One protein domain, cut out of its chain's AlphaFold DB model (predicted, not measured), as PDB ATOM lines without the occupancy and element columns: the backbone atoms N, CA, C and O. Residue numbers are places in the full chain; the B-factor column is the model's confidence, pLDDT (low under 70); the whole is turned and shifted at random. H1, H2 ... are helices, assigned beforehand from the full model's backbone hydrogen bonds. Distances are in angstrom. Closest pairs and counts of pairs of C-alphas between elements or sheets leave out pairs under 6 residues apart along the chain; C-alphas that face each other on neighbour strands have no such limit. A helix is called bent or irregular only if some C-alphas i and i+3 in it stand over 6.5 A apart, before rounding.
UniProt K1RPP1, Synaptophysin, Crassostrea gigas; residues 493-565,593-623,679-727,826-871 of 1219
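Overview. This is residues 493 to 565, 593 to 623, 679 to 727 and 826 to 871 of the 1219 residues of the protein "Synaptophysin" of Crassostrea gigas (UniProt K1RPP1). H6 is the core of a helical body, with H3, H5, H7 and H8 packed round it and H4 across one end. The long bent helix H2 crosses the outside of H3 and H5, and residues 555 to 565 stick out from the body; H1 and the loop of residues 493 to 512 lie to one side. The printed part has 199 residues with eight named helices, H1 to H8 in order along the chain, and no named strand: the class is all helix. It is compact, with a radius of gyration of the C-alphas of 16.9 A and spans of 61 by 41 by 36 A.

Arrangement. H2, residues 525 to 564, was assigned as one helix by its hydrogen bonds but is bent, with C-alphas 534 and 537 7.6 A apart; its arms H2a, residues 525 to 534, and H2b, residues 537 to 564, stand about perpendicular at 81 degrees. With residues 540 to 551 alone, H2b touches H5, residues 698 to 707, the closest C-alphas being Ser 544 and Val 701 at 5.0 A. H3, residues 596 to 616, touches H6, residues 711 to 725, at a shallow tilt of 25 degrees, the same way; the closest C-alphas, Leu 610 and Ile 720, are 5.1 A apart. H5 and H6 form a helical hairpin, with Ile 706 and Gln 714 the closest C-alphas at 4.6 A. H6 touches H8, residues 858 to 870, at a shallow tilt of 14 degrees, the closest C-alphas being Arg 722 and Leu 867 at 5.7 A. H7, residues 833 to 850, touches H5, closest at the C-alphas of Phe 699 and Leu 841, 6.0 A. With residues 612 to 616 alone, H3 touches H4, residues 679 to 695, closest at the C-alphas of Ser 616 and Arg 686, 4.2 A. H3, H4, H5, H6 and H7 form a bundle, a group of helices packed together. H1, residues 513 to 520, only just touches H3, with 3 pairs of C-alphas within 8 A, the closest those of Tyr 520 and Leu 614 at 6.8 A. Every O i to N i+4 pair is within hydrogen-bond range in H2a, H2b, H3, H4, H6 and H8, against 3 of 4 in H1, 10 of 14 in H7 and 2 of 6 in H5, which has 4 of 7 O i to N i+3 pairs within range.

Along the chain. H1 begins at C-alpha 513 (123.210, 93.559, 116.185). H2b is 40.3 A long, H3 30.7 A, H4 24.6 A and H6 21.8 A. H5 and H7 are irregular: C-alphas 701 and 704 are 7.1 A apart, and C-alphas 844 and 847 9.6 A. H8 ends at C-alpha 870 (132.842, 85.190, 107.227).

Size, cuts and confidence. The C-alphas farthest apart, Arg 497 and Lys 565, are 61.3 A apart. Residues 566 to 592, 624 to 678 and 728 to 825 are not printed; the C-alpha gaps are 23.4 A, 24.5 A and 18.9 A. Of the links printed whole, none is long. The mean pLDDT of the printed part is 78.2, and 44 residues are under 70, among them 495 to 523.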
ATOM      1  N   TRP A 493     120.428 110.520 108.527       83.25
ATOM      2  CA  TRP A 493     119.118 111.036 108.115       83.25
ATOM      3  C   TRP A 493     118.291 110.026 107.277       83.25
ATOM      4  O   TRP A 493     118.827 109.271 106.457       83.25
ATOM      5  N   PRO A 494     116.949 110.008 107.445       70.38
ATOM      6  CA  PRO A 494     116.065 109.005 106.840       70.38
ATOM      7  C   PRO A 494     115.947 109.109 105.309       70.38
ATOM      8  O   PRO A 494     115.686 110.179 104.763       70.38
ATOM      9  N   ALA A 495     116.028 107.965 104.614       57.19
ATOM     10  CA  ALA A 495     116.089 107.913 103.148       57.19
ATOM     11  C   ALA A 495     114.834 108.405 102.401       57.19
ATOM     12  O   ALA A 495     114.994 109.059 101.378       57.19
ATOM     13  N   HIS A 496     113.610 108.095 102.868       54.97
ATOM     14  CA  HIS A 496     112.354 108.817 102.556       54.97
ATOM     15  C   HIS A 496     111.087 108.136 103.131       54.97
ATOM     16  O   HIS A 496     111.053 106.937 103.392       54.97
ATOM     17  N   ARG A 497     110.014 108.939 103.240       46.28
ATOM     18  CA  ARG A 497     108.583 108.644 103.515       46.28
ATOM     19  C   ARG A 497     108.168 107.830 104.757       46.28
ATOM     20  O   ARG A 497     107.146 108.205 105.326       46.28
ATOM     21  N   ASN A 498     108.888 106.814 105.230       44.97
ATOM     22  CA  ASN A 498     108.452 106.066 106.424       44.97
ATOM     23  C   ASN A 498     108.873 106.779 107.721       44.97
ATOM     24  O   ASN A 498     110.020 106.695 108.152       44.97
ATOM     25  N   LYS A 499     107.920 107.488 108.341       44.56
ATOM     26  CA  LYS A 499     108.133 108.386 109.497       44.56
ATOM     27  C   LYS A 499     108.463 107.700 110.836       44.56
ATOM     28  O   LYS A 499     108.851 108.406 111.760       44.56
ATOM     29  N   GLN A 500     108.254 106.389 110.979       46.59
ATOM     30  CA  GLN A 500     108.184 105.733 112.299       46.59
ATOM     31  C   GLN A 500     109.424 104.898 112.679       46.59
ATOM     32  O   GLN A 500     109.700 104.739 113.862       46.59
ATOM     33  N   ASP A 501     110.211 104.410 111.714       46.81
ATOM     34  CA  ASP A 501     111.253 103.404 111.995       46.81
ATOM     35  C   ASP A 501     112.613 103.967 112.454       46.81
ATOM     36  O   ASP A 501     113.356 103.267 113.144       46.81
ATOM     37  N   LEU A 502     112.979 105.193 112.047       50.12
ATOM     38  CA  LEU A 502     114.312 105.768 112.316       50.12
ATOM     39  C   LEU A 502     114.416 106.569 113.623       50.12
ATOM     40  O   LEU A 502     115.527 106.807 114.085       50.12
ATOM     41  N   ASN A 503     113.301 106.925 114.266       50.16
ATOM     42  CA  ASN A 503     113.321 107.683 115.529       50.16
ATOM     43  C   ASN A 503     113.823 106.852 116.732       50.16
ATOM     44  O   ASN A 503     113.927 107.376 117.831       50.16
ATOM     45  N   SER A 504     114.111 105.559 116.529       49.25
ATOM     46  CA  SER A 504     114.635 104.621 117.536       49.25
ATOM     47  C   SER A 504     116.019 104.057 117.167       49.25
ATOM     48  O   SER A 504     116.371 102.949 117.575       49.25
ATOM     49  N   LEU A 505     116.783 104.755 116.321       53.00
ATOM     50  CA  LEU A 505     118.193 104.441 116.066       53.00
ATOM     51  C   LEU A 505     119.048 104.986 117.215       53.00
ATOM     52  O   LEU A 505     119.603 106.077 117.131       53.00
ATOM     53  N   ASP A 506     119.126 104.203 118.285       48.91
ATOM     54  CA  ASP A 506     120.195 104.317 119.269       48.91
ATOM     55  C   ASP A 506     121.429 103.570 118.740       48.91
ATOM     56  O   ASP A 506     121.333 102.385 118.413       48.91
ATOM     57  N   LEU A 507     122.560 104.267 118.606       51.38
ATOM     58  CA  LEU A 507     123.845 103.683 118.198       51.38
ATOM     59  C   LEU A 507     124.746 103.349 119.398       51.38
ATOM     60  O   LEU A 507     125.713 102.605 119.238       51.38
ATOM     61  N   SER A 508     124.409 103.823 120.604       44.59
ATOM     62  CA  SER A 508     125.122 103.449 121.829       44.59
ATOM     63  C   SER A 508     124.831 101.985 122.195       44.59
ATOM     64  O   SER A 508     125.761 101.201 122.394       44.59
ATOM     65  N   GLY A 509     123.560 101.566 122.124       47.50
ATOM     66  CA  GLY A 509     123.089 100.185 122.274       47.50
ATOM     67  C   GLY A 509     123.314  99.272 121.056       47.50
ATOM     68  O   GLY A 509     122.382  98.615 120.583       47.50
ATOM     69  N   PHE A 510     124.541  99.191 120.525       51.47
ATOM     70  CA  PHE A 510     124.874  98.324 119.373       51.47
ATOM     71  C   PHE A 510     124.941  96.815 119.705       51.47
ATOM     72  O   PHE A 510     125.191  95.983 118.828       51.47
ATOM     73  N   THR A 511     124.704  96.435 120.962       44.00
ATOM     74  CA  THR A 511     124.765  95.050 121.459       44.00
ATOM     75  C   THR A 511     123.806  94.106 120.719       44.00
ATOM     76  O   THR A 511     124.168  92.959 120.437       44.00
ATOM     77  N   ASP A 512     122.630  94.591 120.299       47.22
ATOM     78  CA  ASP A 512     121.603  93.783 119.624       47.22
ATOM     79  C   ASP A 512     121.652  93.879 118.085       47.22
ATOM     80  O   ASP A 512     120.780  94.400 117.373       47.22
ATOM     81  N   CYS A 513     122.752  93.349 117.554       48.97
ATOM     82  CA  CYS A 513     123.210  93.559 116.185       48.97
ATOM     83  C   CYS A 513     122.183  93.213 115.075       48.97
ATOM     84  O   CYS A 513     122.189  93.821 114.005       48.97
ATOM     85  N   LEU A 514     121.267  92.258 115.293       49.19
ATOM     86  CA  LEU A 514     120.288  91.833 114.274       49.19
ATOM     87  C   LEU A 514     119.165  92.853 114.025       49.19
ATOM     88  O   LEU A 514     118.702  92.987 112.887       49.19
ATOM     89  N   ILE A 515     118.728  93.579 115.058       51.25
ATOM     90  CA  ILE A 515     117.670  94.592 114.933       51.25
ATOM     91  C   ILE A 515     118.238  95.833 114.241       51.25
ATOM     92  O   ILE A 515     117.658  96.322 113.267       51.25
ATOM     93  N   GLN A 516     119.414  96.282 114.682       53.22
ATOM     94  CA  GLN A 516     120.090  97.449 114.121       53.22
ATOM     95  C   GLN A 516     120.448  97.237 112.634       53.22
ATOM     96  O   GLN A 516     120.135  98.088 111.800       53.22
ATOM     97  N   ARG A 517     120.940  96.050 112.236       57.84
ATOM     98  CA  ARG A 517     121.188  95.683 110.818       57.84
ATOM     99  C   ARG A 517     119.981  95.889 109.891       57.84
ATOM    100  O   ARG A 517     120.159  96.347 108.761       57.84
ATOM    101  N   LYS A 518     118.749  95.618 110.345       57.81
ATOM    102  CA  LYS A 518     117.528  95.890 109.554       57.81
ATOM    103  C   LYS A 518     117.188  97.384 109.462       57.81
ATOM    104  O   LYS A 518     116.532  97.785 108.499       57.81
ATOM    105  N   LYS A 519     117.629  98.208 110.421       59.41
ATOM    106  CA  LYS A 519     117.503  99.674 110.371       59.41
ATOM    107  C   LYS A 519     118.545 100.293 109.425       59.41
ATOM    108  O   LYS A 519     118.167 101.129 108.610       59.41
ATOM    109  N   TYR A 520     119.793  99.809 109.409       60.69
ATOM    110  CA  TYR A 520     120.846 100.304 108.496       60.69
ATOM    111  C   TYR A 520     120.512 100.158 107.007       60.69
ATOM    112  O   TYR A 520     120.857 101.024 106.205       60.69
ATOM    113  N   GLY A 521     119.741  99.134 106.623       57.34
ATOM    114  CA  GLY A 521     119.221  99.000 105.256       57.34
ATOM    115  C   GLY A 521     118.331 100.165 104.780       57.34
ATOM    116  O   GLY A 521     118.092 100.271 103.576       57.34
ATOM    117  N   LYS A 522     117.863 101.025 105.702       61.56
ATOM    118  CA  LYS A 522     117.003 102.200 105.474       61.56
ATOM    119  C   LYS A 522     117.767 103.541 105.484       61.56
ATOM    120  O   LYS A 522     117.130 104.581 105.306       61.56
ATOM    121  N   ILE A 523     119.091 103.534 105.687       69.62
ATOM    122  CA  ILE A 523     119.937 104.736 105.581       69.62
ATOM    123  C   ILE A 523     120.030 105.209 104.125       69.62
ATOM    124  O   ILE A 523     120.009 104.414 103.179       69.62
ATOM    125  N   ASN A 524     120.135 106.524 103.943       76.06
ATOM    126  CA  ASN A 524     120.268 107.150 102.638       76.06
ATOM    127  C   ASN A 524     121.697 107.001 102.078       76.06
ATOM    128  O   ASN A 524     122.596 107.768 102.423       76.06
ATOM    129  N   ARG A 525     121.910 106.036 101.172       76.50
ATOM    130  CA  ARG A 525     123.227 105.793 100.543       76.50
ATOM    131  C   ARG A 525     123.774 107.009  99.795       76.50
ATOM    132  O   ARG A 525     124.983 107.213  99.809       76.50
ATOM    133  N   ALA A 526     122.910 107.839  99.209       77.31
ATOM    134  CA  ALA A 526     123.334 109.055  98.519       77.31
ATOM    135  C   ALA A 526     123.907 110.112  99.484       77.31
ATOM    136  O   ALA A 526     124.853 110.804  99.121       77.31
ATOM    137  N   LEU A 527     123.395 110.200 100.724       83.19
ATOM    138  CA  LEU A 527     123.998 111.048 101.764       83.19
ATOM    139  C   LEU A 527     125.366 110.515 102.188       83.19
ATOM    140  O   LEU A 527     126.319 111.282 102.258       83.19
ATOM    141  N   VAL A 528     125.479 109.203 102.408       85.62
ATOM    142  CA  VAL A 528     126.742 108.563 102.811       85.62
ATOM    143  C   VAL A 528     127.820 108.697 101.729       85.62
ATOM    144  O   VAL A 528     128.967 108.978 102.061       85.62
ATOM    145  N   GLN A 529     127.468 108.564 100.443       83.56
ATOM    146  CA  GLN A 529     128.412 108.778  99.341       83.56
ATOM    147  C   GLN A 529     128.843 110.250  99.234       83.56
ATOM    148  O   GLN A 529     130.035 110.512  99.151       83.56
ATOM    149  N   MET A 530     127.912 111.209  99.312       86.69
ATOM    150  CA  MET A 530     128.240 112.645  99.301       86.69
ATOM    151  C   MET A 530     129.165 113.032 100.468       86.69
ATOM    152  O   MET A 530     130.157 113.735 100.274       86.69
ATOM    153  N   VAL A 531     128.895 112.512 101.671       89.56
ATOM    154  CA  VAL A 531     129.774 112.713 102.829       89.56
ATOM    155  C   VAL A 531     131.138 112.066 102.608       89.56
ATOM    156  O   VAL A 531     132.150 112.682 102.933       89.56
ATOM    157  N   TRP A 532     131.197 110.863 102.033       88.50
ATOM    158  CA  TRP A 532     132.463 110.213 101.708       88.50
ATOM    159  C   TRP A 532     133.303 111.034 100.718       88.50
ATOM    160  O   TRP A 532     134.489 111.252 100.964       88.50
ATOM    161  N   ASP A 533     132.689 111.524  99.639       85.81
ATOM    162  CA  ASP A 533     133.367 112.257  98.563       85.81
ATOM    163  C   ASP A 533     134.032 113.558  99.066       85.81
ATOM    164  O   ASP A 533     135.063 113.969  98.531       85.81
ATOM    165  N   SER A 534     133.492 114.172 100.130       87.00
ATOM    166  CA  SER A 534     134.084 115.342 100.801       87.00
ATOM    167  C   SER A 534     135.003 114.987 101.983       87.00
ATOM    168  O   SER A 534     136.132 115.474 102.064       87.00
ATOM    169  N   PHE A 535     134.526 114.168 102.925       90.62
ATOM    170  CA  PHE A 535     135.125 113.982 104.256       90.62
ATOM    171  C   PHE A 535     135.898 112.662 104.426       90.62
ATOM    172  O   PHE A 535     136.700 112.541 105.353       90.62
ATOM    173  N   GLY A 536     135.710 111.684 103.534       88.06
ATOM    174  CA  GLY A 536     136.249 110.327 103.680       88.06
ATOM    175  C   GLY A 536     137.778 110.259 103.767       88.06
ATOM    176  O   GLY A 536     138.311 109.597 104.657       88.06
ATOM    177  N   GLU A 537     138.501 110.972 102.895       86.25
ATOM    178  CA  GLU A 537     139.975 110.970 102.922       86.25
ATOM    179  C   GLU A 537     140.558 111.706 104.155       86.25
ATOM    180  O   GLU A 537     141.385 111.105 104.843       86.25
ATOM    181  N   PRO A 538     140.112 112.932 104.525       89.00
ATOM    182  CA  PRO A 538     140.523 113.585 105.775       89.00
ATOM    183  C   PRO A 538     140.253 112.759 107.042       89.00
ATOM    184  O   PRO A 538     141.108 112.685 107.924       89.00
ATOM    185  N   MET A 539     139.080 112.124 107.121       91.62
ATOM    186  CA  MET A 539     138.691 111.244 108.226       91.62
ATOM    187  C   MET A 539     139.615 110.023 108.323       91.62
ATOM    188  O   MET A 539     140.100 109.699 109.409       91.62
ATOM    189  N   SER A 540     139.886 109.364 107.188       88.31
ATOM    190  CA  SER A 540     140.746 108.178 107.136       88.31
ATOM    191  C   SER A 540     142.188 108.493 107.540       88.31
ATOM    192  O   SER A 540     142.797 107.702 108.257       88.31
ATOM    193  N   GLU A 541     142.738 109.655 107.160       86.88
ATOM    194  CA  GLU A 541     144.117 110.003 107.531       86.88
ATOM    195  C   GLU A 541     144.266 110.346 109.022       86.88
ATOM    196  O   GLU A 541     145.230 109.911 109.651       86.88
ATOM    197  N   LEU A 542     143.302 111.049 109.634       89.38
ATOM    198  CA  LEU A 542     143.345 111.294 111.083       89.38
ATOM    199  C   LEU A 542     143.191 109.986 111.878       89.38
ATOM    200  O   LEU A 542     143.936 109.741 112.829       89.38
ATOM    201  N   LEU A 543     142.281 109.099 111.462       90.50
ATOM    202  CA  LEU A 543     142.136 107.790 112.099       90.50
ATOM    203  C   LEU A 543     143.373 106.900 111.860       90.50
ATOM    204  O   LEU A 543     143.772 106.153 112.751       90.50
ATOM    205  N   SER A 544     144.032 107.025 110.702       88.19
ATOM    206  CA  SER A 544     145.325 106.393 110.396       88.19
ATOM    207  C   SER A 544     146.432 106.876 111.337       88.19
ATOM    208  O   SER A 544     147.194 106.053 111.839       88.19
ATOM    209  N   PHE A 545     146.497 108.173 111.659       87.38
ATOM    210  CA  PHE A 545     147.435 108.703 112.654       87.38
ATOM    211  C   PHE A 545     147.238 108.050 114.035       87.38
ATOM    212  O   PHE A 545     148.188 107.487 114.588       87.38
ATOM    213  N   PHE A 546     146.006 108.033 114.561       89.50
ATOM    214  CA  PHE A 546     145.707 107.378 115.842       89.50
ATOM    215  C   PHE A 546     146.003 105.867 115.799       89.50
ATOM    216  O   PHE A 546     146.616 105.322 116.716       89.50
ATOM    217  N   SER A 547     145.655 105.201 114.696       90.38
ATOM    218  CA  SER A 547     145.932 103.782 114.447       90.38
ATOM    219  C   SER A 547     147.430 103.449 114.475       90.38
ATOM    220  O   SER A 547     147.837 102.472 115.108       90.38
ATOM    221  N   ARG A 548     148.275 104.286 113.851       87.81
ATOM    222  CA  ARG A 548     149.744 104.162 113.881       87.81
ATOM    223  C   ARG A 548     150.291 104.366 115.300       87.81
ATOM    224  O   ARG A 548     151.094 103.549 115.744       87.81
ATOM    225  N   LYS A 549     149.823 105.389 116.035       86.44
ATOM    226  CA  LYS A 549     150.210 105.642 117.442       86.44
ATOM    227  C   LYS A 549     149.893 104.428 118.328       86.44
ATOM    228  O   LYS A 549     150.786 103.936 119.013       86.44
ATOM    229  N   LEU A 550     148.672 103.889 118.246       88.69
ATOM    230  CA  LEU A 550     148.265 102.694 118.999       88.69
ATOM    231  C   LEU A 550     149.089 101.456 118.614       88.69
ATOM    232  O   LEU A 550     149.574 100.752 119.498       88.69
ATOM    233  N   ARG A 551     149.283 101.203 117.311       86.38
ATOM    234  CA  ARG A 551     150.057 100.053 116.812       86.38
ATOM    235  C   ARG A 551     151.496 100.077 117.329       86.38
ATOM    236  O   ARG A 551     151.952  99.071 117.856       86.38
ATOM    237  N   ASN A 552     152.184 101.215 117.233       84.62
ATOM    238  CA  ASN A 552     153.584 101.331 117.646       84.62
ATOM    239  C   ASN A 552     153.762 101.068 119.152       84.62
ATOM    240  O   ASN A 552     154.666 100.334 119.545       84.62
ATOM    241  N   VAL A 553     152.884 101.627 119.993       83.75
ATOM    242  CA  VAL A 553     152.937 101.419 121.450       83.75
ATOM    243  C   VAL A 553     152.562  99.980 121.820       83.75
ATOM    244  O   VAL A 553     153.225  99.371 122.656       83.75
ATOM    245  N   SER A 554     151.542  99.412 121.169       83.62
ATOM    246  CA  SER A 554     151.137  98.014 121.362       83.62
ATOM    247  C   SER A 554     152.260  97.040 120.995       83.62
ATOM    248  O   SER A 554     152.544  96.121 121.762       83.62
ATOM    249  N   ASP A 555     152.944  97.266 119.871       83.69
ATOM    250  CA  ASP A 555     154.026  96.401 119.392       83.69
ATOM    251  C   ASP A 555     155.244  96.439 120.333       83.69
ATOM    252  O   ASP A 555     155.765  95.381 120.690       83.69
ATOM    253  N   LEU A 556     155.629  97.626 120.821       82.38
ATOM    254  CA  LEU A 556     156.673  97.792 121.842       82.38
ATOM    255  C   LEU A 556     156.310  97.094 123.165       82.38
ATOM    256  O   LEU A 556     157.138  96.401 123.757       82.38
ATOM    257  N   ALA A 557     155.064  97.235 123.628       80.06
ATOM    258  CA  ALA A 557     154.611  96.602 124.866       80.06
ATOM    259  C   ALA A 557     154.533  95.068 124.747       80.06
ATOM    260  O   ALA A 557     154.840  94.352 125.703       80.06
ATOM    261  N   HIS A 558     154.170  94.542 123.571       80.56
ATOM    262  CA  HIS A 558     154.210  93.107 123.296       80.56
ATOM    263  C   HIS A 558     155.643  92.558 123.245       80.56
ATOM    264  O   HIS A 558     155.876  91.485 123.796       80.56
ATOM    265  N   GLN A 559     156.601  93.287 122.656       81.81
ATOM    266  CA  GLN A 559     158.022  92.912 122.679       81.81
ATOM    267  C   GLN A 559     158.545  92.816 124.120       81.81
ATOM    268  O   GLN A 559     159.004  91.750 124.529       81.81
ATOM    269  N   ALA A 560     158.346  93.862 124.929       75.56
ATOM    270  CA  ALA A 560     158.756  93.874 126.336       75.56
ATOM    271  C   ALA A 560     158.126  92.730 127.163       75.56
ATOM    272  O   ALA A 560     158.783  92.151 128.029       75.56
ATOM    273  N   ARG A 561     156.866  92.360 126.882       74.88
ATOM    274  CA  ARG A 561     156.169  91.250 127.563       74.88
ATOM    275  C   ARG A 561     156.689  89.864 127.160       74.88
ATOM    276  O   ARG A 561     156.572  88.936 127.958       74.88
ATOM    277  N   GLU A 562     157.234  89.689 125.957       74.06
ATOM    278  CA  GLU A 562     157.905  88.437 125.571       74.06
ATOM    279  C   GLU A 562     159.345  88.369 126.106       74.06
ATOM    280  O   GLU A 562     159.778  87.294 126.517       74.06
ATOM    281  N   GLU A 563     160.054  89.497 126.191       73.38
ATOM    282  CA  GLU A 563     161.374  89.585 126.833       73.38
ATOM    283  C   GLU A 563     161.300  89.293 128.344       73.38
ATOM    284  O   GLU A 563     162.105  88.521 128.868       73.38
ATOM    285  N   GLU A 564     160.289  89.814 129.053       64.12
ATOM    286  CA  GLU A 564     160.099  89.542 130.488       64.12
ATOM    287  C   GLU A 564     159.807  88.057 130.777       64.12
ATOM    288  O   GLU A 564     160.253  87.530 131.794       64.12
ATOM    289  N   LYS A 565     159.133  87.338 129.865       60.97
ATOM    290  CA  LYS A 565     158.936  85.878 129.980       60.97
ATOM    291  C   LYS A 565     160.230  85.070 129.823       60.97
ATOM    292  O   LYS A 565     160.235  83.893 130.176       60.97
ATOM    293  N   VAL A 593     147.183 105.413 126.379       82.50
ATOM    294  CA  VAL A 593     147.821 105.853 125.118       82.50
ATOM    295  C   VAL A 593     147.277 107.201 124.624       82.50
ATOM    296  O   VAL A 593     147.989 107.941 123.935       82.50
ATOM    297  N   PHE A 594     146.032 107.528 124.961       86.94
ATOM    298  CA  PHE A 594     145.269 108.667 124.455       86.94
ATOM    299  C   PHE A 594     144.576 109.425 125.591       86.94
ATOM    300  O   PHE A 594     144.204 108.836 126.604       86.94
ATOM    301  N   GLU A 595     144.372 110.726 125.400       85.50
ATOM    302  CA  GLU A 595     143.544 111.537 126.304       85.50
ATOM    303  C   GLU A 595     142.057 111.138 126.190       85.50
ATOM    304  O   GLU A 595     141.614 110.657 125.149       85.50
ATOM    305  N   GLU A 596     141.248 111.372 127.227       85.69
ATOM    306  CA  GLU A 596     139.819 110.994 127.248       85.69
ATOM    307  C   GLU A 596     139.046 111.513 126.020       85.69
ATOM    308  O   GLU A 596     138.349 110.759 125.338       85.69
ATOM    309  N   LYS A 597     139.264 112.783 125.659       83.81
ATOM    310  CA  LYS A 597     138.666 113.401 124.468       83.81
ATOM    311  C   LYS A 597     139.226 112.842 123.148       83.81
ATOM    312  O   LYS A 597     138.536 112.875 122.130       83.81
ATOM    313  N   GLU A 598     140.465 112.332 123.125       89.19
ATOM    314  CA  GLU A 598     141.011 111.633 121.947       89.19
ATOM    315  C   GLU A 598     140.270 110.305 121.740       89.19
ATOM    316  O   GLU A 598     139.948 109.961 120.602       89.19
ATOM    317  N   VAL A 599     139.939 109.589 122.822       90.38
ATOM    318  CA  VAL A 599     139.136 108.355 122.771       90.38
ATOM    319  C   VAL A 599     137.714 108.639 122.270       90.38
ATOM    320  O   VAL A 599     137.230 107.916 121.399       90.38
ATOM    321  N   GLU A 600     137.072 109.717 122.733       89.62
ATOM    322  CA  GLU A 600     135.764 110.164 122.223       89.62
ATOM    323  C   GLU A 600     135.805 110.442 120.708       89.62
ATOM    324  O   GLU A 600     134.988 109.918 119.945       89.62
ATOM    325  N   LEU A 601     136.806 111.198 120.240       91.12
ATOM    326  CA  LEU A 601     136.985 111.482 118.815       91.12
ATOM    327  C   LEU A 601     137.232 110.198 118.002       91.12
ATOM    328  O   LEU A 601     136.632 110.018 116.940       91.12
ATOM    329  N   ILE A 602     138.067 109.278 118.497       92.31
ATOM    330  CA  ILE A 602     138.317 107.969 117.869       92.31
ATOM    331  C   ILE A 602     137.016 107.163 117.737       92.31
ATOM    332  O   ILE A 602     136.783 106.565 116.684       92.31
ATOM    333  N   LEU A 603     136.151 107.165 118.757       91.56
ATOM    334  CA  LEU A 603     134.862 106.469 118.721       91.56
ATOM    335  C   LEU A 603     133.939 107.018 117.628       91.56
ATOM    336  O   LEU A 603     133.417 106.229 116.841       91.56
ATOM    337  N   ILE A 604     133.799 108.343 117.510       91.31
ATOM    338  CA  ILE A 604     132.956 108.974 116.478       91.31
ATOM    339  C   ILE A 604     133.510 108.712 115.067       91.31
ATOM    340  O   ILE A 604     132.747 108.443 114.134       91.31
ATOM    341  N   LEU A 605     134.836 108.745 114.890       93.38
ATOM    342  CA  LEU A 605     135.480 108.416 113.613       93.38
ATOM    343  C   LEU A 605     135.273 106.936 113.235       93.38
ATOM    344  O   LEU A 605     134.999 106.633 112.073       93.38
ATOM    345  N   LEU A 606     135.345 106.013 114.201       92.62
ATOM    346  CA  LEU A 606     135.009 104.601 113.984       92.62
ATOM    347  C   LEU A 606     133.517 104.412 113.672       92.62
ATOM    348  O   LEU A 606     133.184 103.619 112.793       92.62
ATOM    349  N   GLU A 607     132.617 105.151 114.321       90.25
ATOM    350  CA  GLU A 607     131.173 105.088 114.065       90.25
ATOM    351  C   GLU A 607     130.815 105.570 112.647       90.25
ATOM    352  O   GLU A 607     130.037 104.921 111.944       90.25
ATOM    353  N   LEU A 608     131.456 106.640 112.166       90.94
ATOM    354  CA  LEU A 608     131.360 107.086 110.771       90.94
ATOM    355  C   LEU A 608     131.783 105.985 109.786       90.94
ATOM    356  O   LEU A 608     131.024 105.645 108.871       90.94
ATOM    357  N   VAL A 609     132.959 105.383 109.998       91.62
ATOM    358  CA  VAL A 609     133.458 104.271 109.167       91.62
ATOM    359  C   VAL A 609     132.523 103.059 109.246       91.62
ATOM    360  O   VAL A 609     132.317 102.382 108.235       91.62
ATOM    361  N   LEU A 610     131.906 102.791 110.401       88.88
ATOM    362  CA  LEU A 610     130.915 101.732 110.587       88.88
ATOM    363  C   LEU A 610     129.648 101.990 109.763       88.88
ATOM    364  O   LEU A 610     129.247 101.112 109.000       88.88
ATOM    365  N   VAL A 611     129.063 103.190 109.831       86.19
ATOM    366  CA  VAL A 611     127.889 103.568 109.019       86.19
ATOM    367  C   VAL A 611     128.187 103.423 107.521       86.19
ATOM    368  O   VAL A 611     127.411 102.796 106.794       86.19
ATOM    369  N   MET A 612     129.346 103.906 107.061       87.44
ATOM    370  CA  MET A 612     129.794 103.762 105.668       87.44
ATOM    371  C   MET A 612     129.955 102.285 105.266       87.44
ATOM    372  O   MET A 612     129.439 101.844 104.234       87.44
ATOM    373  N   SER A 613     130.607 101.487 106.112       87.50
ATOM    374  CA  SER A 613     130.843 100.058 105.877       87.50
ATOM    375  C   SER A 613     129.537  99.264 105.798       87.50
ATOM    376  O   SER A 613     129.367  98.436 104.897       87.50
ATOM    377  N   LEU A 614     128.578  99.557 106.681       81.75
ATOM    378  CA  LEU A 614     127.247  98.948 106.703       81.75
ATOM    379  C   LEU A 614     126.429  99.297 105.454       81.75
ATOM    380  O   LEU A 614     125.755  98.422 104.906       81.75
ATOM    381  N   CYS A 615     126.532 100.527 104.940       79.50
ATOM    382  CA  CYS A 615     125.896 100.910 103.678       79.50
ATOM    383  C   CYS A 615     126.434 100.132 102.465       79.50
ATOM    384  O   CYS A 615     125.667  99.899 101.523       79.50
ATOM    385  N   SER A 616     127.696  99.676 102.506       79.06
ATOM    386  CA  SER A 616     128.301  98.817 101.475       79.06
ATOM    387  C   SER A 616     127.785  97.367 101.492       79.06
ATOM    388  O   SER A 616     127.827  96.677 100.472       79.06
ATOM    389  N   CYS A 617     127.260  96.891 102.628       73.31
ATOM    390  CA  CYS A 617     126.846  95.501 102.795       73.31
ATOM    391  C   CYS A 617     125.486  95.203 102.130       73.31
ATOM    392  O   CYS A 617     124.550  96.016 102.151       73.31
ATOM    393  N   HIS A 618     125.362  94.010 101.530       62.69
ATOM    394  CA  HIS A 618     124.102  93.520 100.968       62.69
ATOM    395  C   HIS A 618     123.168  92.962 102.051       62.69
ATOM    396  O   HIS A 618     122.051  93.452 102.227       62.69
ATOM    397  N   THR A 619     123.666  91.947 102.753       56.69
ATOM    398  CA  THR A 619     123.025  91.136 103.792       56.69
ATOM    399  C   THR A 619     124.151  90.457 104.564       56.69
ATOM    400  O   THR A 619     125.041  89.891 103.929       56.69
ATOM    401  N   PHE A 620     124.111  90.474 105.898       52.88
ATOM    402  CA  PHE A 620     125.061  89.688 106.689       52.88
ATOM    403  C   PHE A 620     124.799  88.195 106.478       52.88
ATOM    404  O   PHE A 620     123.643  87.789 106.366       52.88
ATOM    405  N   SER A 621     125.860  87.390 106.418       45.00
ATOM    406  CA  SER A 621     125.708  85.938 106.326       45.00
ATOM    407  C   SER A 621     125.280  85.411 107.694       45.00
ATOM    408  O   SER A 621     126.051  85.448 108.657       45.00
ATOM    409  N   ASP A 622     124.031  84.959 107.800       42.28
ATOM    410  CA  ASP A 622     123.568  84.247 108.982       42.28
ATOM    411  C   ASP A 622     124.238  82.866 108.989       42.28
ATOM    412  O   ASP A 622     123.849  81.952 108.265       42.28
ATOM    413  N   VAL A 623     125.242  82.708 109.858       42.56
ATOM    414  CA  VAL A 623     125.898  81.419 110.174       42.56
ATOM    415  C   VAL A 623     124.875  80.370 110.664       42.56
ATOM    416  O   VAL A 623     125.143  79.170 110.657       42.56
ATOM    417  N   GLN A 679     117.261  97.793  92.094       67.19
ATOM    418  CA  GLN A 679     118.140  96.869  92.820       67.19
ATOM    419  C   GLN A 679     119.563  96.835  92.236       67.19
ATOM    420  O   GLN A 679     120.534  96.734  92.985       67.19
ATOM    421  N   LYS A 680     119.706  96.958  90.908       67.19
ATOM    422  CA  LYS A 680     121.019  97.069  90.248       67.19
ATOM    423  C   LYS A 680     121.739  98.367  90.605       67.19
ATOM    424  O   LYS A 680     122.944  98.325  90.815       67.19
ATOM    425  N   GLU A 681     121.014  99.480  90.685       67.00
ATOM    426  CA  GLU A 681     121.548 100.788  91.088       67.00
ATOM    427  C   GLU A 681     122.076 100.742  92.532       67.00
ATOM    428  O   GLU A 681     123.260 100.980  92.756       67.00
ATOM    429  N   ILE A 682     121.266 100.252  93.479       68.06
ATOM    430  CA  ILE A 682     121.667 100.028  94.883       68.06
ATOM    431  C   ILE A 682     122.901  99.114  94.992       68.06
ATOM    432  O   ILE A 682     123.802  99.355  95.799       68.06
ATOM    433  N   ASN A 683     122.962  98.043  94.196       73.56
ATOM    434  CA  ASN A 683     124.105  97.130  94.208       73.56
ATOM    435  C   ASN A 683     125.355  97.736  93.535       73.56
ATOM    436  O   ASN A 683     126.463  97.318  93.865       73.56
ATOM    437  N   ALA A 684     125.216  98.728  92.649       72.25
ATOM    438  CA  ALA A 684     126.339  99.484  92.096       72.25
ATOM    439  C   ALA A 684     126.899 100.500  93.110       72.25
ATOM    440  O   ALA A 684     128.111 100.529  93.313       72.25
ATOM    441  N   GLU A 685     126.033 101.250  93.805       73.19
ATOM    442  CA  GLU A 685     126.415 102.157  94.905       73.19
ATOM    443  C   GLU A 685     127.222 101.421  95.985       73.19
ATOM    444  O   GLU A 685     128.305 101.853  96.372       73.19
ATOM    445  N   ARG A 686     126.739 100.247  96.414       78.50
ATOM    446  CA  ARG A 686     127.420  99.373  97.387       78.50
ATOM    447  C   ARG A 686     128.848  99.007  96.980       78.50
ATOM    448  O   ARG A 686     129.749  99.035  97.817       78.50
ATOM    449  N   ARG A 687     129.058  98.660  95.704       77.31
ATOM    450  CA  ARG A 687     130.387  98.314  95.170       77.31
ATOM    451  C   ARG A 687     131.303  99.532  95.093       77.31
ATOM    452  O   ARG A 687     132.481  99.392  95.400       77.31
ATOM    453  N   LEU A 688     130.774 100.696  94.704       79.94
ATOM    454  CA  LEU A 688     131.539 101.943  94.654       79.94
ATOM    455  C   LEU A 688     132.032 102.331  96.052       79.94
ATOM    456  O   LEU A 688     133.236 102.460  96.248       79.94
ATOM    457  N   LEU A 689     131.129 102.399  97.034       81.94
ATOM    458  CA  LEU A 689     131.479 102.738  98.412       81.94
ATOM    459  C   LEU A 689     132.500 101.751  99.000       81.94
ATOM    460  O   LEU A 689     133.476 102.167  99.618       81.94
ATOM    461  N   ARG A 690     132.346 100.442  98.743       85.44
ATOM    462  CA  ARG A 690     133.335  99.442  99.177       85.44
ATOM    463  C   ARG A 690     134.692  99.604  98.494       85.44
ATOM    464  O   ARG A 690     135.712  99.452  99.161       85.44
ATOM    465  N   LYS A 691     134.726  99.910  97.193       83.94
ATOM    466  CA  LYS A 691     135.976 100.218  96.485       83.94
ATOM    467  C   LYS A 691     136.685 101.398  97.156       83.94
ATOM    468  O   LYS A 691     137.874 101.300  97.433       83.94
ATOM    469  N   CYS A 692     135.953 102.461  97.477       84.25
ATOM    470  CA  CYS A 692     136.513 103.623  98.155       84.25
ATOM    471  C   CYS A 692     137.054 103.295  99.560       84.25
ATOM    472  O   CYS A 692     138.163 103.705  99.890       84.25
ATOM    473  N   LEU A 693     136.324 102.506 100.360       87.38
ATOM    474  CA  LEU A 693     136.779 102.031 101.678       87.38
ATOM    475  C   LEU A 693     138.035 101.139 101.572       87.38
ATOM    476  O   LEU A 693     138.935 101.229 102.410       87.38
ATOM    477  N   TYR A 694     138.123 100.308 100.529       86.56
ATOM    478  CA  TYR A 694     139.305  99.495 100.232       86.56
ATOM    479  C   TYR A 694     140.515 100.380  99.896       86.56
ATOM    480  O   TYR A 694     141.533 100.279 100.572       86.56
ATOM    481  N   GLU A 695     140.388 101.289  98.922       83.56
ATOM    482  CA  GLU A 695     141.467 102.190  98.471       83.56
ATOM    483  C   GLU A 695     141.919 103.181  99.563       83.56
ATOM    484  O   GLU A 695     143.091 103.560  99.614       83.56
ATOM    485  N   ALA A 696     141.031 103.544 100.493       82.88
ATOM    486  CA  ALA A 696     141.361 104.323 101.690       82.88
ATOM    487  C   ALA A 696     142.131 103.530 102.767       82.88
ATOM    488  O   ALA A 696     142.585 104.124 103.745       82.88
ATOM    489  N   GLY A 697     142.288 102.210 102.613       85.44
ATOM    490  CA  GLY A 697     143.052 101.365 103.532       85.44
ATOM    491  C   GLY A 697     142.341 101.038 104.850       85.44
ATOM    492  O   GLY A 697     143.020 100.753 105.837       85.44
ATOM    493  N   VAL A 698     140.999 101.044 104.884       88.62
ATOM    494  CA  VAL A 698     140.183 100.871 106.110       88.62
ATOM    495  C   VAL A 698     140.625  99.690 106.981       88.62
ATOM    496  O   VAL A 698     140.698  99.831 108.199       88.62
ATOM    497  N   PHE A 699     140.992  98.550 106.386       89.06
ATOM    498  CA  PHE A 699     141.483  97.384 107.133       89.06
ATOM    499  C   PHE A 699     142.722  97.702 107.983       89.06
ATOM    500  O   PHE A 699     142.755  97.370 109.165       89.06
ATOM    501  N   ARG A 700     143.715  98.393 107.413       86.44
ATOM    502  CA  ARG A 700     144.966  98.767 108.093       86.44
ATOM    503  C   ARG A 700     144.732  99.792 109.204       86.44
ATOM    504  O   ARG A 700     145.397  99.726 110.239       86.44
ATOM    505  N   VAL A 701     143.787 100.706 108.982       88.56
ATOM    506  CA  VAL A 701     143.404 101.775 109.914       88.56
ATOM    507  C   VAL A 701     142.616 101.228 111.108       88.56
ATOM    508  O   VAL A 701     142.921 101.562 112.248       88.56
ATOM    509  N   VAL A 702     141.636 100.355 110.877       92.00
ATOM    510  CA  VAL A 702     140.722  99.876 111.928       92.00
ATOM    511  C   VAL A 702     141.322  98.741 112.763       92.00
ATOM    512  O   VAL A 702     141.034  98.635 113.952       92.00
ATOM    513  N   LEU A 703     142.191  97.911 112.176       90.50
ATOM    514  CA  LEU A 703     142.713  96.705 112.825       90.50
ATOM    515  C   LEU A 703     143.327  96.931 114.227       90.50
ATOM    516  O   LEU A 703     142.968  96.159 115.112       90.50
ATOM    517  N   PRO A 704     144.192  97.932 114.506       90.56
ATOM    518  CA  PRO A 704     144.782  98.088 115.843       90.56
ATOM    519  C   PRO A 704     143.752  98.308 116.961       90.56
ATOM    520  O   PRO A 704     143.957  97.843 118.081       90.56
ATOM    521  N   PHE A 705     142.606  98.927 116.661       91.88
ATOM    522  CA  PHE A 705     141.544  99.158 117.644       91.88
ATOM    523  C   PHE A 705     140.825  97.865 118.070       91.88
ATOM    524  O   PHE A 705     140.278  97.814 119.173       91.88
ATOM    525  N   ILE A 706     140.902  96.783 117.280       89.62
ATOM    526  CA  ILE A 706     140.394  95.456 117.676       89.62
ATOM    527  C   ILE A 706     141.194  94.848 118.842       89.62
ATOM    528  O   ILE A 706     140.680  93.995 119.560       89.62
ATOM    529  N   GLN A 707     142.449  95.281 119.026       85.56
ATOM    530  CA  GLN A 707     143.337  94.850 120.110       85.56
ATOM    531  C   GLN A 707     143.315  95.804 121.313       85.56
ATOM    532  O   GLN A 707     144.120  95.640 122.225       85.56
ATOM    533  N   SER A 708     142.417  96.791 121.337       89.06
ATOM    534  CA  SER A 708     142.266  97.695 122.482       89.06
ATOM    535  C   SER A 708     141.401  97.089 123.593       89.06
ATOM    536  O   SER A 708     140.630  96.174 123.320       89.06
ATOM    537  N   SER A 709     141.498  97.576 124.833       85.62
ATOM    538  CA  SER A 709     140.662  97.131 125.967       85.62
ATOM    539  C   SER A 709     139.216  97.657 125.909       85.62
ATOM    540  O   SER A 709     138.328  97.119 126.571       85.62
ATOM    541  N   HIS A 710     138.963  98.713 125.128       89.50
ATOM    542  CA  HIS A 710     137.697  99.444 125.135       89.50
ATOM    543  C   HIS A 710     136.611  98.729 124.319       89.50
ATOM    544  O   HIS A 710     136.697  98.608 123.092       89.50
ATOM    545  N   LEU A 711     135.541  98.316 125.004       88.69
ATOM    546  CA  LEU A 711     134.458  97.493 124.457       88.69
ATOM    547  C   LEU A 711     133.887  98.029 123.133       88.69
ATOM    548  O   LEU A 711     133.833  97.302 122.141       88.69
ATOM    549  N   GLN A 712     133.510  99.310 123.084       86.94
ATOM    550  CA  GLN A 712     132.873  99.889 121.895       86.94
ATOM    551  C   GLN A 712     133.838  99.964 120.696       86.94
ATOM    552  O   GLN A 712     133.425  99.742 119.558       86.94
ATOM    553  N   CYS A 713     135.139 100.175 120.941       89.62
ATOM    554  CA  CYS A 713     136.159 100.173 119.888       89.62
ATOM    555  C   CYS A 713     136.312  98.771 119.290       89.62
ATOM    556  O   CYS A 713     136.358  98.635 118.066       89.62
ATOM    557  N   GLN A 714     136.327  97.728 120.131       89.12
ATOM    558  CA  GLN A 714     136.350  96.336 119.677       89.12
ATOM    559  C   GLN A 714     135.097  95.980 118.859       89.12
ATOM    560  O   GLN A 714     135.224  95.397 117.780       89.12
ATOM    561  N   ILE A 715     133.899  96.357 119.329       87.00
ATOM    562  CA  ILE A 715     132.615  96.093 118.651       87.00
ATOM    563  C   ILE A 715     132.566  96.773 117.278       87.00
ATOM    564  O   ILE A 715     132.345  96.092 116.270       87.00
ATOM    565  N   PHE A 716     132.813  98.087 117.220       89.19
ATOM    566  CA  PHE A 716     132.803  98.847 115.967       89.19
ATOM    567  C   PHE A 716     133.842  98.297 114.987       89.19
ATOM    568  O   PHE A 716     133.511  98.032 113.831       89.19
ATOM    569  N   SER A 717     135.064  98.019 115.458       91.56
ATOM    570  CA  SER A 717     136.118  97.426 114.627       91.56
ATOM    571  C   SER A 717     135.697  96.074 114.049       91.56
ATOM    572  O   SER A 717     135.831  95.858 112.846       91.56
ATOM    573  N   CYS A 718     135.129  95.174 114.859       88.12
ATOM    574  CA  CYS A 718     134.657  93.876 114.375       88.12
ATOM    575  C   CYS A 718     133.585  94.021 113.282       88.12
ATOM    576  O   CYS A 718     133.706  93.396 112.228       88.12
ATOM    577  N   GLU A 719     132.550  94.841 113.489       85.62
ATOM    578  CA  GLU A 719     131.472  94.991 112.499       85.62
ATOM    579  C   GLU A 719     131.923  95.731 111.226       85.62
ATOM    580  O   GLU A 719     131.502  95.334 110.137       85.62
ATOM    581  N   ILE A 720     132.833  96.716 111.313       89.56
ATOM    582  CA  ILE A 720     133.466  97.345 110.137       89.56
ATOM    583  C   ILE A 720     134.159  96.286 109.274       89.56
ATOM    584  O   ILE A 720     133.925  96.210 108.063       89.56
ATOM    585  N   LEU A 721     135.007  95.455 109.887       90.44
ATOM    586  CA  LEU A 721     135.762  94.428 109.172       90.44
ATOM    587  C   LEU A 721     134.812  93.427 108.500       90.44
ATOM    588  O   LEU A 721     134.955  93.155 107.307       90.44
ATOM    589  N   ARG A 722     133.788  92.956 109.227       86.69
ATOM    590  CA  ARG A 722     132.771  92.019 108.714       86.69
ATOM    591  C   ARG A 722     131.964  92.589 107.548       86.69
ATOM    592  O   ARG A 722     131.815  91.919 106.526       86.69
ATOM    593  N   ALA A 723     131.488  93.829 107.655       84.69
ATOM    594  CA  ALA A 723     130.661  94.460 106.626       84.69
ATOM    595  C   ALA A 723     131.396  94.638 105.279       84.69
ATOM    596  O   ALA A 723     130.762  94.590 104.219       84.69
ATOM    597  N   ASN A 724     132.726  94.794 105.298       87.38
ATOM    598  CA  ASN A 724     133.537  94.963 104.089       87.38
ATOM    599  C   ASN A 724     133.957  93.639 103.416       87.38
ATOM    600  O   ASN A 724     134.153  93.622 102.202       87.38
ATOM    601  N   ILE A 725     134.043  92.519 104.147       85.06
ATOM    602  CA  ILE A 725     134.456  91.213 103.584       85.06
ATOM    603  C   ILE A 725     133.309  90.336 103.054       85.06
ATOM    604  O   ILE A 725     133.561  89.320 102.405       85.06
ATOM    605  N   GLN A 726     132.053  90.685 103.333       78.00
ATOM    606  CA  GLN A 726     130.890  89.882 102.931       78.00
ATOM    607  C   GLN A 726     130.564  90.009 101.443       78.00
ATOM    608  O   GLN A 726     130.626  91.102 100.879       78.00
ATOM    609  N   CYS A 727     130.160  88.910 100.803       66.56
ATOM    610  CA  CYS A 727     129.799  88.898  99.386       66.56
ATOM    611  C   CYS A 727     128.670  89.896  99.062       66.56
ATOM    612  O   CYS A 727     127.617  89.915  99.698       66.56
ATOM    613  N   VAL A 826     145.558  99.078  95.877       74.38
ATOM    614  CA  VAL A 826     144.852  99.249  94.597       74.38
ATOM    615  C   VAL A 826     143.991  98.019  94.323       74.38
ATOM    616  O   VAL A 826     144.422  96.890  94.558       74.38
ATOM    617  N   LEU A 827     142.760  98.237  93.859       77.44
ATOM    618  CA  LEU A 827     141.807  97.170  93.555       77.44
ATOM    619  C   LEU A 827     142.005  96.644  92.122       77.44
ATOM    620  O   LEU A 827     141.960  97.416  91.165       77.44
ATOM    621  N   ASP A 828     142.146  95.328  91.966       73.94
ATOM    622  CA  ASP A 828     142.113  94.654  90.663       73.94
ATOM    623  C   ASP A 828     140.663  94.638  90.127       73.94
ATOM    624  O   ASP A 828     139.786  94.071  90.788       73.94
ATOM    625  N   PRO A 829     140.366  95.234  88.955       65.81
ATOM    626  CA  PRO A 829     139.012  95.268  88.401       65.81
ATOM    627  C   PRO A 829     138.504  93.909  87.887       65.81
ATOM    628  O   PRO A 829     137.314  93.790  87.594       65.81
ATOM    629  N   ILE A 830     139.372  92.899  87.749       62.88
ATOM    630  CA  ILE A 830     139.028  91.563  87.233       62.88
ATOM    631  C   ILE A 830     138.565  90.631  88.368       62.88
ATOM    632  O   ILE A 830     137.752  89.732  88.141       62.88
ATOM    633  N   ARG A 831     139.054  90.833  89.599       71.81
ATOM    634  CA  ARG A 831     138.784  89.950  90.747       71.81
ATOM    635  C   ARG A 831     137.608  90.435  91.619       71.81
ATOM    636  O   ARG A 831     137.478  91.636  91.849       71.81
ATOM    637  N   PRO A 832     136.828  89.516  92.223       72.44
ATOM    638  CA  PRO A 832     135.838  89.817  93.264       72.44
ATOM    639  C   PRO A 832     136.313  90.805  94.332       72.44
ATOM    640  O   PRO A 832     137.357  90.592  94.957       72.44
ATOM    641  N   VAL A 833     135.526  91.851  94.608       77.88
ATOM    642  CA  VAL A 833     135.909  92.901  95.574       77.88
ATOM    643  C   VAL A 833     135.928  92.325  96.987       77.88
ATOM    644  O   VAL A 833     136.867  92.553  97.746       77.88
ATOM    645  N   ALA A 834     134.926  91.505  97.324       77.81
ATOM    646  CA  ALA A 834     134.866  90.807  98.608       77.81
ATOM    647  C   ALA A 834     136.042  89.825  98.796       77.81
ATOM    648  O   ALA A 834     136.580  89.710  99.894       77.81
ATOM    649  N   GLY A 835     136.486  89.158  97.722       81.06
ATOM    650  CA  GLY A 835     137.654  88.270  97.756       81.06
ATOM    651  C   GLY A 835     138.949  89.025  98.067       81.06
ATOM    652  O   GLY A 835     139.689  88.630  98.966       81.06
ATOM    653  N   GLN A 836     139.177  90.152  97.388       86.00
ATOM    654  CA  GLN A 836     140.331  91.024  97.636       86.00
ATOM    655  C   GLN A 836     140.317  91.619  99.054       86.00
ATOM    656  O   GLN A 836     141.349  91.637  99.720       86.00
ATOM    657  N   CYS A 837     139.145  92.016  99.563       86.62
ATOM    658  CA  CYS A 837     138.977  92.472 100.947       86.62
ATOM    659  C   CYS A 837     139.411  91.415 101.980       86.62
ATOM    660  O   CYS A 837     140.083  91.744 102.953       86.62
ATOM    661  N   ARG A 838     139.053  90.140 101.769       87.44
ATOM    662  CA  ARG A 838     139.436  89.027 102.660       87.44
ATOM    663  C   ARG A 838     140.935  88.735 102.612       87.44
ATOM    664  O   ARG A 838     141.543  88.519 103.657       87.44
ATOM    665  N   ASP A 839     141.523  88.751 101.415       86.06
ATOM    666  CA  ASP A 839     142.969  88.592 101.228       86.06
ATOM    667  C   ASP A 839     143.749  89.695 101.960       86.06
ATOM    668  O   ASP A 839     144.664  89.385 102.725       86.06
ATOM    669  N   LEU A 840     143.350  90.961 101.777       86.81
ATOM    670  CA  LEU A 840     143.991  92.118 102.404       86.81
ATOM    671  C   LEU A 840     143.815  92.124 103.931       86.81
ATOM    672  O   LEU A 840     144.769  92.411 104.652       86.81
ATOM    673  N   LEU A 841     142.634  91.749 104.440       89.56
ATOM    674  CA  LEU A 841     142.404  91.623 105.882       89.56
ATOM    675  C   LEU A 841     143.330  90.580 106.519       89.56
ATOM    676  O   LEU A 841     143.875  90.823 107.589       89.56
ATOM    677  N   ILE A 842     143.542  89.434 105.872       87.00
ATOM    678  CA  ILE A 842     144.456  88.405 106.385       87.00
ATOM    679  C   ILE A 842     145.919  88.876 106.316       87.00
ATOM    680  O   ILE A 842     146.681  88.601 107.242       87.00
ATOM    681  N   GLN A 843     146.294  89.609 105.262       86.19
ATOM    682  CA  GLN A 843     147.641  90.161 105.079       86.19
ATOM    683  C   GLN A 843     148.000  91.220 106.134       86.19
ATOM    684  O   GLN A 843     149.064  91.130 106.738       86.19
ATOM    685  N   GLU A 844     147.123  92.196 106.382       84.69
ATOM    686  CA  GLU A 844     147.324  93.219 107.425       84.69
ATOM    687  C   GLU A 844     147.104  92.657 108.838       84.69
ATOM    688  O   GLU A 844     147.760  93.067 109.795       84.69
ATOM    689  N   GLY A 845     146.157  91.725 108.974       81.62
ATOM    690  CA  GLY A 845     145.662  91.208 110.244       81.62
ATOM    691  C   GLY A 845     146.553  90.173 110.922       81.62
ATOM    692  O   GLY A 845     146.712  90.203 112.146       81.62
ATOM    693  N   GLY A 846     147.108  89.233 110.154       85.50
ATOM    694  CA  GLY A 846     147.895  88.122 110.689       85.50
ATOM    695  C   GLY A 846     147.224  87.416 111.881       85.50
ATOM    696  O   GLY A 846     146.005  87.255 111.949       85.50
ATOM    697  N   SER A 847     148.026  87.008 112.868       80.19
ATOM    698  CA  SER A 847     147.550  86.311 114.073       80.19
ATOM    699  C   SER A 847     146.806  87.215 115.074       80.19
ATOM    700  O   SER A 847     146.156  86.689 115.990       80.19
ATOM    701  N   ARG A 848     146.863  88.548 114.893       81.88
ATOM    702  CA  ARG A 848     146.206  89.564 115.741       81.88
ATOM    703  C   ARG A 848     144.682  89.498 115.624       81.88
ATOM    704  O   ARG A 848     143.991  89.659 116.625       81.88
ATOM    705  N   LEU A 849     144.165  89.128 114.445       85.25
ATOM    706  CA  LEU A 849     142.734  88.867 114.195       85.25
ATOM    707  C   LEU A 849     142.112  87.842 115.155       85.25
ATOM    708  O   LEU A 849     140.904  87.847 115.363       85.25
ATOM    709  N   LEU A 850     142.932  86.952 115.720       86.44
ATOM    710  CA  LEU A 850     142.499  85.867 116.598       86.44
ATOM    711  C   LEU A 850     142.613  86.219 118.093       86.44
ATOM    712  O   LEU A 850     142.320  85.370 118.930       86.44
ATOM    713  N   ALA A 851     143.093  87.416 118.451       84.12
ATOM    714  CA  ALA A 851     143.170  87.858 119.847       84.12
ATOM    715  C   ALA A 851     141.783  88.126 120.482       84.12
ATOM    716  O   ALA A 851     141.554  87.629 121.587       84.12
ATOM    717  N   PRO A 852     140.813  88.788 119.809       85.88
ATOM    718  CA  PRO A 852     139.515  89.119 120.415       85.88
ATOM    719  C   PRO A 852     138.616  87.911 120.735       85.88
ATOM    720  O   PRO A 852     137.642  88.058 121.467       85.88
ATOM    721  N   LEU A 853     138.963  86.699 120.273       85.56
ATOM    722  CA  LEU A 853     138.353  85.443 120.744       85.56
ATOM    723  C   LEU A 853     138.470  85.254 122.266       85.56
ATOM    724  O   LEU A 853     137.662  84.545 122.863       85.56
ATOM    725  N   PHE A 854     139.467  85.881 122.892       87.31
ATOM    726  CA  PHE A 854     139.748  85.788 124.324       87.31
ATOM    727  C   PHE A 854     139.519  87.118 125.064       87.31
ATOM    728  O   PHE A 854     139.978  87.268 126.192       87.31
ATOM    729  N   ALA A 855     138.802  88.074 124.456       86.88
ATOM    730  CA  ALA A 855     138.380  89.310 125.120       86.88
ATOM    731  C   ALA A 855     137.453  89.028 126.319       86.88
ATOM    732  O   ALA A 855     136.795  87.990 126.367       86.88
ATOM    733  N   SER A 856     137.349  89.959 127.272       84.94
ATOM    734  CA  SER A 856     136.484  89.795 128.456       84.94
ATOM    735  C   SER A 856     134.987  89.722 128.113       84.94
ATOM    736  O   SER A 856     134.254  88.952 128.732       84.94
ATOM    737  N   SER A 857     134.529  90.494 127.120       86.38
ATOM    738  CA  SER A 857     133.112  90.575 126.724       86.38
ATOM    739  C   SER A 857     132.671  89.374 125.864       86.38
ATOM    740  O   SER A 857     133.312  89.079 124.847       86.38
ATOM    741  N   PRO A 858     131.548  88.702 126.195       84.06
ATOM    742  CA  PRO A 858     130.987  87.644 125.355       84.06
ATOM    743  C   PRO A 858     130.442  88.165 124.011       84.06
ATOM    744  O   PRO A 858     130.439  87.423 123.026       84.06
ATOM    745  N   GLU A 859     130.040  89.435 123.921       81.75
ATOM    746  CA  GLU A 859     129.619  90.095 122.679       81.75
ATOM    747  C   GLU A 859     130.785  90.176 121.687       81.75
ATOM    748  O   GLU A 859     130.636  89.798 120.524       81.75
ATOM    749  N   VAL A 860     131.969  90.592 122.148       85.81
ATOM    750  CA  VAL A 860     133.171  90.667 121.302       85.81
ATOM    751  C   VAL A 860     133.625  89.273 120.876       85.81
ATOM    752  O   VAL A 860     133.896  89.062 119.691       85.81
ATOM    753  N   LYS A 861     133.600  88.284 121.782       88.31
ATOM    754  CA  LYS A 861     133.851  86.871 121.438       88.31
ATOM    755  C   LYS A 861     132.927  86.381 120.321       88.31
ATOM    756  O   LYS A 861     133.388  85.760 119.362       88.31
ATOM    757  N   LYS A 862     131.626  86.686 120.416       85.38
ATOM    758  CA  LYS A 862     130.604  86.353 119.410       85.38
ATOM    759  C   LYS A 862     130.891  87.037 118.071       85.38
ATOM    760  O   LYS A 862     130.878  86.367 117.041       85.38
ATOM    761  N   LEU A 863     131.184  88.338 118.068       83.50
ATOM    762  CA  LEU A 863     131.486  89.103 116.851       83.50
ATOM    763  C   LEU A 863     132.778  88.635 116.166       83.50
ATOM    764  O   LEU A 863     132.781  88.432 114.953       83.50
ATOM    765  N   CYS A 864     133.844  88.393 116.932       87.31
ATOM    766  CA  CYS A 864     135.108  87.853 116.429       87.31
ATOM    767  C   CYS A 864     134.935  86.434 115.862       87.31
ATOM    768  O   CYS A 864     135.424  86.132 114.774       87.31
ATOM    769  N   SER A 865     134.151  85.582 116.528       84.62
ATOM    770  CA  SER A 865     133.815  84.251 116.006       84.62
ATOM    771  C   SER A 865     133.064  84.346 114.671       84.62
ATOM    772  O   SER A 865     133.429  83.684 113.701       84.62
ATOM    773  N   LEU A 866     132.058  85.223 114.569       83.19
ATOM    774  CA  LEU A 866     131.336  85.441 113.311       83.19
ATOM    775  C   LEU A 866     132.240  86.016 112.201       83.19
ATOM    776  O   LEU A 866     132.096  85.605 111.053       83.19
ATOM    777  N   LEU A 867     133.206  86.885 112.530       86.44
ATOM    778  CA  LEU A 867     134.231  87.368 111.591       86.44
ATOM    779  C   LEU A 867     135.077  86.216 111.022       86.44
ATOM    780  O   LEU A 867     135.360  86.202 109.826       86.44
ATOM    781  N   LEU A 868     135.437  85.221 111.839       85.56
ATOM    782  CA  LEU A 868     136.130  84.018 111.360       85.56
ATOM    783  C   LEU A 868     135.229  83.132 110.490       85.56
ATOM    784  O   LEU A 868     135.708  82.567 109.508       85.56
ATOM    785  N   GLY A 869     133.929  83.061 110.796       81.69
ATOM    786  CA  GLY A 869     132.925  82.430 109.934       81.69
ATOM    787  C   GLY A 869     132.836  83.082 108.547       81.69
ATOM    788  O   GLY A 869     132.849  82.383 107.535       81.69
ATOM    789  N   ASP A 870     132.838  84.417 108.481       81.62
ATOM    790  CA  ASP A 870     132.842  85.190 107.227       81.62
ATOM    791  C   ASP A 870     134.154  85.029 106.404       81.62
ATOM    792  O   ASP A 870     134.175  85.346 105.207       81.62
ATOM    793  N   LEU A 871     135.233  84.509 107.017       84.31
ATOM    794  CA  LEU A 871     136.561  84.272 106.418       84.31
ATOM    795  C   LEU A 871     136.845  82.806 106.013       84.31
ATOM    796  O   LEU A 871     137.927  82.526 105.489       84.31
TER     797      LEU A 871